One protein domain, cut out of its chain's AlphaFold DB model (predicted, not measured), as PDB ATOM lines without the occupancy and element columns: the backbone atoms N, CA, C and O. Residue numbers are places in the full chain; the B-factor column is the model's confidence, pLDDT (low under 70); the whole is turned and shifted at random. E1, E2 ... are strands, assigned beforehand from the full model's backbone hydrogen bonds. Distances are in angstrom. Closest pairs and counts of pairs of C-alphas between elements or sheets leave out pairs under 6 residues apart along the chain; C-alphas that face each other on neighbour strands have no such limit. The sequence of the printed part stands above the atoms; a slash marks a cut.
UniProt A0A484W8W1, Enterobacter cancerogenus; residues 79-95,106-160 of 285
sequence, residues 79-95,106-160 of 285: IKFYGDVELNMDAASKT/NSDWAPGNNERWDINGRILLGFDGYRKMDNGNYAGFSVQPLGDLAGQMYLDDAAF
ATOM      1  N   ILE A  79      30.481  11.412  55.226       87.31
ATOM      2  CA  ILE A  79      29.544  12.499  54.943       87.31
ATOM      3  C   ILE A  79      30.055  13.225  53.709       87.31
ATOM      4  O   ILE A  79      31.179  13.731  53.705       87.31
ATOM      5  N   LYS A  80      29.219  13.280  52.675       88.44
ATOM      6  CA  LYS A  80      29.475  14.016  51.440       88.44
ATOM      7  C   LYS A  80      28.614  15.269  51.447       88.44
ATOM      8  O   LYS A  80      27.394  15.179  51.555       88.44
ATOM      9  N   PHE A  81      29.254  16.424  51.314       91.56
ATOM     10  CA  PHE A  81      28.576  17.681  51.024       91.56
ATOM     11  C   PHE A  81      28.921  18.106  49.601       91.56
ATOM     12  O   PHE A  81      30.093  18.104  49.225       91.56
ATOM     13  N   TYR A  82      27.902  18.418  48.814       89.81
ATOM     14  CA  TYR A  82      28.013  18.788  47.408       89.81
ATOM     15  C   TYR A  82      26.874  19.738  47.047       89.81
ATOM     16  O   TYR A  82      26.078  20.123  47.899       89.81
ATOM     17  N   GLY A  83      26.818  20.147  45.794       92.50
ATOM     18  CA  GLY A  83      25.802  21.053  45.300       92.50
ATOM     19  C   GLY A  83      26.261  21.702  44.011       92.50
ATOM     20  O   GLY A  83      27.455  21.701  43.695       92.50
ATOM     21  N   ASP A  84      25.311  22.271  43.294       91.50
ATOM     22  CA  ASP A  84      25.540  23.003  42.066       91.50
ATOM     23  C   ASP A  84      24.756  24.320  42.063       91.50
ATOM     24  O   ASP A  84      23.906  24.608  42.914       91.50
ATOM     25  N   VAL A  85      25.145  25.181  41.129       92.44
ATOM     26  CA  VAL A  85      24.525  26.480  40.912       92.44
ATOM     27  C   VAL A  85      24.247  26.604  39.428       92.44
ATOM     28  O   VAL A  85      25.166  26.544  38.611       92.44
ATOM     29  N   GLU A  86      22.983  26.823  39.098       89.81
ATOM     30  CA  GLU A  86      22.513  27.091  37.750       89.81
ATOM     31  C   GLU A  86      22.032  28.540  37.668       89.81
ATOM     32  O   GLU A  86      21.265  28.999  38.514       89.81
ATOM     33  N   LEU A  87      22.488  29.261  36.646       89.62
ATOM     34  CA  LEU A  87      22.069  30.625  36.345       89.62
ATOM     35  C   LEU A  87      21.760  30.703  34.856       89.62
ATOM     36  O   LEU A  87      22.664  30.573  34.028       89.62
ATOM     37  N   ASN A  88      20.502  30.965  34.531       81.62
ATOM     38  CA  ASN A  88      20.033  31.118  33.165       81.62
ATOM     39  C   ASN A  88      19.695  32.585  32.911       81.62
ATOM     40  O   ASN A  88      19.140  33.284  33.760       81.62
ATOM     41  N   MET A  89      20.061  33.061  31.727       84.25
ATOM     42  CA  MET A  89      19.739  34.401  31.255       84.25
ATOM     43  C   MET A  89      19.189  34.277  29.843       84.25
ATOM     44  O   MET A  89      19.946  34.120  28.883       84.25
ATOM     45  N   ASP A  90      17.873  34.354  29.726       78.69
ATOM     46  CA  ASP A  90      17.159  34.105  28.489       78.69
ATOM     47  C   ASP A  90      16.669  35.410  27.866       78.69
ATOM     48  O   ASP A  90      16.151  36.311  28.528       78.69
ATOM     49  N   ALA A  91      16.822  35.502  26.547       76.81
ATOM     50  CA  ALA A  91      16.311  36.606  25.754       76.81
ATOM     51  C   ALA A  91      15.613  36.057  24.510       76.81
ATOM     52  O   ALA A  91      16.253  35.515  23.606       76.81
ATOM     53  N   ALA A  92      14.297  36.228  24.438       71.25
ATOM     54  CA  ALA A  92      13.492  35.810  23.302       71.25
ATOM     55  C   ALA A  92      12.849  37.021  22.619       71.25
ATOM     56  O   ALA A  92      12.215  37.872  23.250       71.25
ATOM     57  N   SER A  93      12.988  37.084  21.294       63.09
ATOM     58  CA  SER A  93      12.225  38.006  20.452       63.09
ATOM     59  C   SER A  93      10.982  37.309  19.893       63.09
ATOM     60  O   SER A  93      10.910  36.078  19.852       63.09
ATOM     61  N   LYS A  94      10.000  38.105  19.458       66.38
ATOM     62  CA  LYS A  94       8.677  37.661  18.995       66.38
ATOM     63  C   LYS A  94       8.792  36.459  18.059       66.38
ATOM     64  O   LYS A  94       9.340  36.566  16.963       66.38
ATOM     65  N   THR A  95       8.238  35.328  18.474       57.34
ATOM     66  CA  THR A  95       8.171  34.110  17.662       57.34
ATOM     67  C   THR A  95       6.717  33.677  17.565       57.34
ATOM     68  O   THR A  95       6.104  33.268  18.546       57.34
ATOM     69  N   ASN A 106       0.353  25.966  29.288       45.50
ATOM     70  CA  ASN A 106       0.883  26.471  30.538       45.50
ATOM     71  C   ASN A 106       2.425  26.473  30.586       45.50
ATOM     72  O   ASN A 106       3.006  26.473  31.661       45.50
ATOM     73  N   SER A 107       3.111  26.425  29.437       49.81
ATOM     74  CA  SER A 107       4.557  26.679  29.411       49.81
ATOM     75  C   SER A 107       4.816  28.181  29.280       49.81
ATOM     76  O   SER A 107       4.288  28.834  28.373       49.81
ATOM     77  N   ASP A 108       5.701  28.725  30.118       52.12
ATOM     78  CA  ASP A 108       6.177  30.121  30.046       52.12
ATOM     79  C   ASP A 108       6.786  30.487  28.675       52.12
ATOM     80  O   ASP A 108       7.072  31.649  28.368       52.12
ATOM     81  N   TRP A 109       6.977  29.491  27.807       53.78
ATOM     82  CA  TRP A 109       7.554  29.582  26.467       53.78
ATOM     83  C   TRP A 109       6.491  29.525  25.353       53.78
ATOM     84  O   TRP A 109       6.801  29.343  24.165       53.78
ATOM     85  N   ALA A 110       5.216  29.723  25.703       57.06
ATOM     86  CA  ALA A 110       4.142  29.905  24.736       57.06
ATOM     87  C   ALA A 110       4.427  31.117  23.818       57.06
ATOM     88  O   ALA A 110       4.896  32.154  24.311       57.06
ATOM     89  N   PRO A 111       4.139  31.024  22.502       58.25
ATOM     90  CA  PRO A 111       4.320  32.113  21.540       58.25
ATOM     91  C   PRO A 111       3.713  33.423  22.050       58.25
ATOM     92  O   PRO A 111       2.528  33.483  22.369       58.25
ATOM     93  N   GLY A 112       4.528  34.473  22.140       60.31
ATOM     94  CA  GLY A 112       4.128  35.770  22.676       60.31
ATOM     95  C   GLY A 112       4.418  36.912  21.706       60.31
ATOM     96  O   GLY A 112       5.373  36.869  20.931       60.31
ATOM     97  N   ASN A 113       3.614  37.972  21.782       62.38
ATOM     98  CA  ASN A 113       3.797  39.189  20.978       62.38
ATOM     99  C   ASN A 113       4.826  40.171  21.572       62.38
ATOM    100  O   ASN A 113       5.033  41.253  21.007       62.38
ATOM    101  N   ASN A 114       5.453  39.797  22.689       64.94
ATOM    102  CA  ASN A 114       6.343  40.634  23.484       64.94
ATOM    103  C   ASN A 114       7.760  40.054  23.474       64.94
ATOM    104  O   ASN A 114       7.938  38.838  23.451       64.94
ATOM    105  N   GLU A 115       8.757  40.931  23.519       70.75
ATOM    106  CA  GLU A 115      10.124  40.577  23.881       70.75
ATOM    107  C   GLU A 115      10.150  40.075  25.331       70.75
ATOM    108  O   GLU A 115       9.563  40.703  26.216       70.75
ATOM    109  N   ARG A 116      10.818  38.947  25.576       67.94
ATOM    110  CA  ARG A 116      10.989  38.376  26.916       67.94
ATOM    111  C   ARG A 116      12.466  38.392  27.278       67.94
ATOM    112  O   ARG A 116      13.290  37.929  26.492       67.94
ATOM    113  N   TRP A 117      12.764  38.950  28.443       78.81
ATOM    114  CA  TRP A 117      14.060  38.874  29.104       78.81
ATOM    115  C   TRP A 117      13.806  38.238  30.457       78.81
ATOM    116  O   TRP A 117      12.987  38.766  31.210       78.81
ATOM    117  N   ASP A 118      14.466  37.123  30.728       77.69
ATOM    118  CA  ASP A 118      14.295  36.379  31.966       77.69
ATOM    119  C   ASP A 118      15.654  36.013  32.560       77.69
ATOM    120  O   ASP A 118      16.610  35.730  31.837       77.69
ATOM    121  N   ILE A 119      15.747  36.085  33.884       82.38
ATOM    122  CA  ILE A 119      16.905  35.613  34.639       82.38
ATOM    123  C   ILE A 119      16.356  34.668  35.691       82.38
ATOM    124  O   ILE A 119      15.681  35.100  36.624       82.38
ATOM    125  N   ASN A 120      16.674  33.391  35.540       86.44
ATOM    126  CA  ASN A 120      16.235  32.336  36.437       86.44
ATOM    127  C   ASN A 120      17.412  31.406  36.761       86.44
ATOM    128  O   ASN A 120      18.564  31.686  36.426       86.44
ATOM    129  N   GLY A 121      17.132  30.329  37.480       88.12
ATOM    130  CA  GLY A 121      18.114  29.326  37.864       88.12
ATOM    131  C   GLY A 121      17.867  28.835  39.282       88.12
ATOM    132  O   GLY A 121      16.820  29.118  39.876       88.12
ATOM    133  N   ARG A 122      18.840  28.114  39.837       92.69
ATOM    134  CA  ARG A 122      18.712  27.444  41.133       92.69
ATOM    135  C   ARG A 122      20.052  27.219  41.819       92.69
ATOM    136  O   ARG A 122      21.100  27.175  41.183       92.69
ATOM    137  N   ILE A 123      19.995  27.035  43.129       92.12
ATOM    138  CA  ILE A 123      21.097  26.560  43.960       92.12
ATOM    139  C   ILE A 123      20.611  25.287  44.641       92.12
ATOM    140  O   ILE A 123      19.625  25.332  45.378       92.12
ATOM    141  N   LEU A 124      21.303  24.173  44.428       93.31
ATOM    142  CA  LEU A 124      21.036  22.914  45.116       93.31
ATOM    143  C   LEU A 124      22.189  22.604  46.060       93.31
ATOM    144  O   LEU A 124      23.358  22.774  45.722       93.31
ATOM    145  N   LEU A 125      21.857  22.138  47.259       94.56
ATOM    146  CA  LEU A 125      22.831  21.663  48.235       94.56
ATOM    147  C   LEU A 125      22.521  20.211  48.560       94.56
ATOM    148  O   LEU A 125      21.416  19.911  48.984       94.56
ATOM    149  N   GLY A 126      23.491  19.322  48.399       93.56
ATOM    150  CA  GLY A 126      23.366  17.900  48.675       93.56
ATOM    151  C   GLY A 126      24.125  17.479  49.927       93.56
ATOM    152  O   GLY A 126      25.295  17.825  50.117       93.56
ATOM    153  N   PHE A 127      23.465  16.687  50.768       93.69
ATOM    154  CA  PHE A 127      24.044  16.076  51.957       93.69
ATOM    155  C   PHE A 127      23.794  14.573  51.920       93.69
ATOM    156  O   PHE A 127      22.661  14.128  52.110       93.69
ATOM    157  N   ASP A 128      24.860  13.798  51.741       92.19
ATOM    158  CA  ASP A 128      24.787  12.344  51.836       92.19
ATOM    159  C   ASP A 128      25.513  11.877  53.091       92.19
ATOM    160  O   ASP A 128      26.653  12.267  53.350       92.19
ATOM    161  N   GLY A 129      24.859  11.014  53.857       91.69
ATOM    162  CA  GLY A 129      25.491  10.251  54.921       91.69
ATOM    163  C   GLY A 129      25.538   8.786  54.530       91.69
ATOM    164  O   GLY A 129      24.519   8.218  54.152       91.69
ATOM    165  N   TYR A 130      26.698   8.154  54.653       90.88
ATOM    166  CA  TYR A 130      26.878   6.742  54.350       90.88
ATOM    167  C   TYR A 130      27.680   6.050  55.443       90.88
ATOM    168  O   TYR A 130      28.711   6.533  55.909       90.88
ATOM    169  N   ARG A 131      27.216   4.875  55.856       90.75
ATOM    170  CA  ARG A 131      27.924   4.038  56.815       90.75
ATOM    171  C   ARG A 131      27.945   2.602  56.342       90.75
ATOM    172  O   ARG A 131      26.905   1.954  56.264       90.75
ATOM    173  N   LYS A 132      29.155   2.086  56.138       90.38
ATOM    174  CA  LYS A 132      29.425   0.670  55.899       90.38
ATOM    175  C   LYS A 132      29.805  -0.037  57.201       90.38
ATOM    176  O   LYS A 132      30.500   0.526  58.044       90.38
ATOM    177  N   MET A 133      29.351  -1.272  57.353       89.69
ATOM    178  CA  MET A 133      29.716  -2.188  58.432       89.69
ATOM    179  C   MET A 133      30.670  -3.269  57.907       89.69
ATOM    180  O   MET A 133      30.657  -3.606  56.721       89.69
ATOM    181  N   ASP A 134      31.459  -3.870  58.798       90.12
ATOM    182  CA  ASP A 134      32.460  -4.888  58.434       90.12
ATOM    183  C   ASP A 134      31.849  -6.146  57.795       90.12
ATOM    184  O   ASP A 134      32.492  -6.832  57.006       90.12
ATOM    185  N   ASN A 135      30.584  -6.440  58.100       90.12
ATOM    186  CA  ASN A 135      29.838  -7.563  57.529       90.12
ATOM    187  C   ASN A 135      29.266  -7.277  56.122       90.12
ATOM    188  O   ASN A 135      28.552  -8.115  55.574       90.12
ATOM    189  N   GLY A 136      29.563  -6.111  55.541       90.44
ATOM    190  CA  GLY A 136      29.085  -5.689  54.223       90.44
ATOM    191  C   GLY A 136      27.695  -5.050  54.218       90.44
ATOM    192  O   GLY A 136      27.263  -4.584  53.161       90.44
ATOM    193  N   ASN A 137      27.024  -4.961  55.373       94.75
ATOM    194  CA  ASN A 137      25.807  -4.166  55.492       94.75
ATOM    195  C   ASN A 137      26.147  -2.679  55.445       94.75
ATOM    196  O   ASN A 137      27.235  -2.254  55.842       94.75
ATOM    197  N   TYR A 138      25.195  -1.875  55.003       94.31
ATOM    198  CA  TYR A 138      25.314  -0.432  55.015       94.31
ATOM    199  C   TYR A 138      23.968   0.231  55.277       94.31
ATOM    200  O   TYR A 138      22.909  -0.367  55.093       94.31
ATOM    201  N   ALA A 139      24.033   1.483  55.707       94.88
ATOM    202  CA  ALA A 139      22.897   2.382  55.756       94.88
ATOM    203  C   ALA A 139      23.358   3.782  55.363       94.88
ATOM    204  O   ALA A 139      24.506   4.160  55.609       94.88
ATOM    205  N   GLY A 140      22.462   4.552  54.773       93.75
ATOM    206  CA  GLY A 140      22.736   5.911  54.376       93.75
ATOM    207  C   GLY A 140      21.475   6.729  54.191       93.75
ATOM    208  O   GLY A 140      20.351   6.231  54.267       93.75
ATOM    209  N   PHE A 141      21.682   8.015  53.985       94.25
ATOM    210  CA  PHE A 141      20.641   8.952  53.622       94.25
ATOM    211  C   PHE A 141      21.189   9.947  52.610       94.25
ATOM    212  O   PHE A 141      22.395  10.188  52.561       94.25
ATOM    213  N   SER A 142      20.289  10.542  51.841       93.44
ATOM    214  CA  SER A 142      20.570  11.669  50.962       93.44
ATOM    215  C   SER A 142      19.466  12.703  51.122       93.44
ATOM    216  O   SER A 142      18.294  12.335  51.228       93.44
ATOM    217  N   VAL A 143      19.833  13.980  51.186       94.31
ATOM    218  CA  VAL A 143      18.887  15.098  51.192       94.31
ATOM    219  C   VAL A 143      19.428  16.254  50.360       94.31
ATOM    220  O   VAL A 143      20.594  16.626  50.492       94.31
ATOM    221  N   GLN A 144      18.573  16.815  49.509       93.75
ATOM    222  CA  GLN A 144      18.926  17.834  48.531       93.75
ATOM    223  C   GLN A 144      17.910  18.988  48.541       93.75
ATOM    224  O   GLN A 144      16.988  19.011  47.724       93.75
ATOM    225  N   PRO A 145      17.995  19.947  49.479       93.25
ATOM    226  CA  PRO A 145      17.266  21.204  49.344       93.25
ATOM    227  C   PRO A 145      17.725  21.982  48.103       93.25
ATOM    228  O   PRO A 145      18.919  22.063  47.805       93.25
ATOM    229  N   LEU A 146      16.768  22.610  47.424       92.44
ATOM    230  CA  LEU A 146      16.976  23.432  46.237       92.44
ATOM    231  C   LEU A 146      16.255  24.765  46.422       92.44
ATOM    232  O   LEU A 146      15.083  24.794  46.774       92.44
ATOM    233  N   GLY A 147      16.947  25.877  46.202       93.31
ATOM    234  CA  GLY A 147      16.347  27.210  46.162       93.31
ATOM    235  C   GLY A 147      16.410  27.771  44.751       93.31
ATOM    236  O   GLY A 147      17.471  27.712  44.130       93.31
ATOM    237  N   ASP A 148      15.311  28.315  44.241       90.81
ATOM    238  CA  ASP A 148      15.320  29.020  42.958       90.81
ATOM    239  C   ASP A 148      15.687  30.508  43.122       90.81
ATOM    240  O   ASP A 148      15.734  31.057  44.229       90.81
ATOM    241  N   LEU A 149      15.957  31.189  42.004       86.12
ATOM    242  CA  LEU A 149      16.241  32.630  42.012       86.12
ATOM    243  C   LEU A 149      15.008  33.505  42.312       86.12
ATOM    244  O   LEU A 149      15.172  34.687  42.622       86.12
ATOM    245  N   ALA A 150      13.796  32.946  42.254       85.00
ATOM    246  CA  ALA A 150      12.559  33.619  42.651       85.00
ATOM    247  C   ALA A 150      12.327  33.582  44.178       85.00
ATOM    248  O   ALA A 150      11.402  34.227  44.682       85.00
ATOM    249  N   GLY A 151      13.178  32.873  44.924       84.00
ATOM    250  CA  GLY A 151      13.123  32.751  46.377       84.00
ATOM    251  C   GLY A 151      12.208  31.634  46.880       84.00
ATOM    252  O   GLY A 151      11.901  31.608  48.072       84.00
ATOM    253  N   GLN A 152      11.763  30.729  46.008       87.94
ATOM    254  CA  GLN A 152      11.059  29.514  46.406       87.94
ATOM    255  C   GLN A 152      12.056  28.431  46.823       87.94
ATOM    256  O   GLN A 152      13.187  28.364  46.336       87.94
ATOM    257  N   MET A 153      11.626  27.578  47.751       90.19
ATOM    258  CA  MET A 153      12.401  26.436  48.220       90.19
ATOM    259  C   MET A 153      11.690  25.138  47.870       90.19
ATOM    260  O   MET A 153      10.495  24.982  48.108       90.19
ATOM    261  N   TYR A 154      12.476  24.194  47.383       87.75
ATOM    262  CA  TYR A 154      12.077  22.863  46.980       87.75
ATOM    263  C   TYR A 154      12.973  21.833  47.664       87.75
ATOM    264  O   TYR A 154      14.035  22.135  48.218       87.75
ATOM    265  N   LEU A 155      12.530  20.588  47.612       86.19
ATOM    266  CA  LEU A 155      13.305  19.420  47.995       86.19
ATOM    267  C   LEU A 155      13.453  18.587  46.730       86.19
ATOM    268  O   LEU A 155      12.433  18.351  46.098       86.19
ATOM    269  N   ASP A 156      14.664  18.191  46.343       83.56
ATOM    270  CA  ASP A 156      14.902  17.314  45.190       83.56
ATOM    271  C   ASP A 156      14.897  15.848  45.657       83.56
ATOM    272  O   ASP A 156      13.845  15.214  45.733       83.56
ATOM    273  N   ASP A 157      16.011  15.323  46.153       86.69
ATOM    274  CA  ASP A 157      16.001  14.027  46.828       86.69
ATOM    275  C   ASP A 157      15.933  14.161  48.353       86.69
ATOM    276  O   ASP A 157      16.479  15.077  48.968       86.69
ATOM    277  N   ALA A 158      15.237  13.219  48.981       91.62
ATOM    278  CA  ALA A 158      15.188  13.021  50.421       91.62
ATOM    279  C   ALA A 158      14.886  11.549  50.698       91.62
ATOM    280  O   ALA A 158      13.726  11.133  50.753       91.62
ATOM    281  N   ALA A 159      15.936  10.747  50.840       94.19
ATOM    282  CA  ALA A 159      15.826   9.301  50.947       94.19
ATOM    283  C   ALA A 159      16.679   8.741  52.080       94.19
ATOM    284  O   ALA A 159      17.775   9.222  52.360       94.19
ATOM    285  N   PHE A 160      16.185   7.668  52.685       95.44
ATOM    286  CA  PHE A 160      16.937   6.792  53.572       95.44
ATOM    287  C   PHE A 160      17.032   5.410  52.934       95.44
ATOM    288  O   PHE A 160      16.062   4.919  52.353       95.44
TER     289      PHE A 160
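What this domain is: This is residues 79 to 95 and 106 to 160 of the 285 residues of a protein of Enterobacter cancerogenus (UniProt A0A484W8W1). A long, narrow, twisted sheet of four strands makes the body, with E1 and E2 running on as a two-stranded ribbon past E3 and E4 at one end. At that end the unnamed stretch of residues 106 to 115 turns aside from the ribbon, and at the other end lies the turn of the hairpin E2 and E3. The printed part has 72 residues, with no named helix and four strands, E1 E2 E3 E4 along the chain, in the same order across the sheet and all antiparallel. The class is all strand, and the whole is extended, with a radius of gyration of the C-alphas of 19.1 A and spans of 65 by 20 by 17 A, a rod.

Where its parts are: Look first at E2, the longest strand, residues 116 to 132: find C-alpha 116 at (10.989, 38.376, 26.916), from which the strand runs 51.0 A to C-alpha 132 at (29.425, 0.670, 55.899). E1, residues 79 to 92, begins at C-alpha 79 at (29.544, 12.499, 54.943) and is 42.5 A long. E3, residues 137 to 148, covers 37.0 A. E4, residues 153 to 160, covers 20.9 A, bends by 53 degrees at residue 156, and ends at C-alpha 160 at (16.937, 6.792, 53.572).

How they stand to each other: Begin with the inner strand E2. E1, an edge strand, is its antiparallel neighbour at 168 degrees; C-alphas 83 and 125 face each other at 4.2 A, and N 80 and O 128 are within hydrogen-bond range at 2.8 A, as are N 116 and O 92 at 2.9 A. E3, the other inner strand, forms a hairpin with E2 at 163 degrees; C-alphas 122 and 148 face each other at 4.2 A, and N 131 and O 139 are 2.8 A apart, within hydrogen-bond range. E3 and E4 form the next hairpin at 175 degrees; C-alphas 141 and 160 face each other at 4.3 A, and N 154 and O 146 are within hydrogen-bond range at 2.7 A. E2, E3 and E4 are a meander, each strand the antiparallel neighbour of the one before. The edge strands E1 and E4 are apart, with no C-alpha of the one within 8 A of the other.

The domain as a whole: The two C-alphas farthest apart are those of Asn 113 and Asn 135, at 64.8 A. Residues 96 to 105 are not printed, and C-alphas 95 and 106 stand 16.7 A apart across this cut, in the link E1 to E2. The links E2 to E3 and E3 to E4 are tight. The sheet's C-alphas lie up to 7.3 A off its best plane. The mean pLDDT of the printed part is 83.4; look for values under 70 at residues 93 to 95, 106 to 114 and 116.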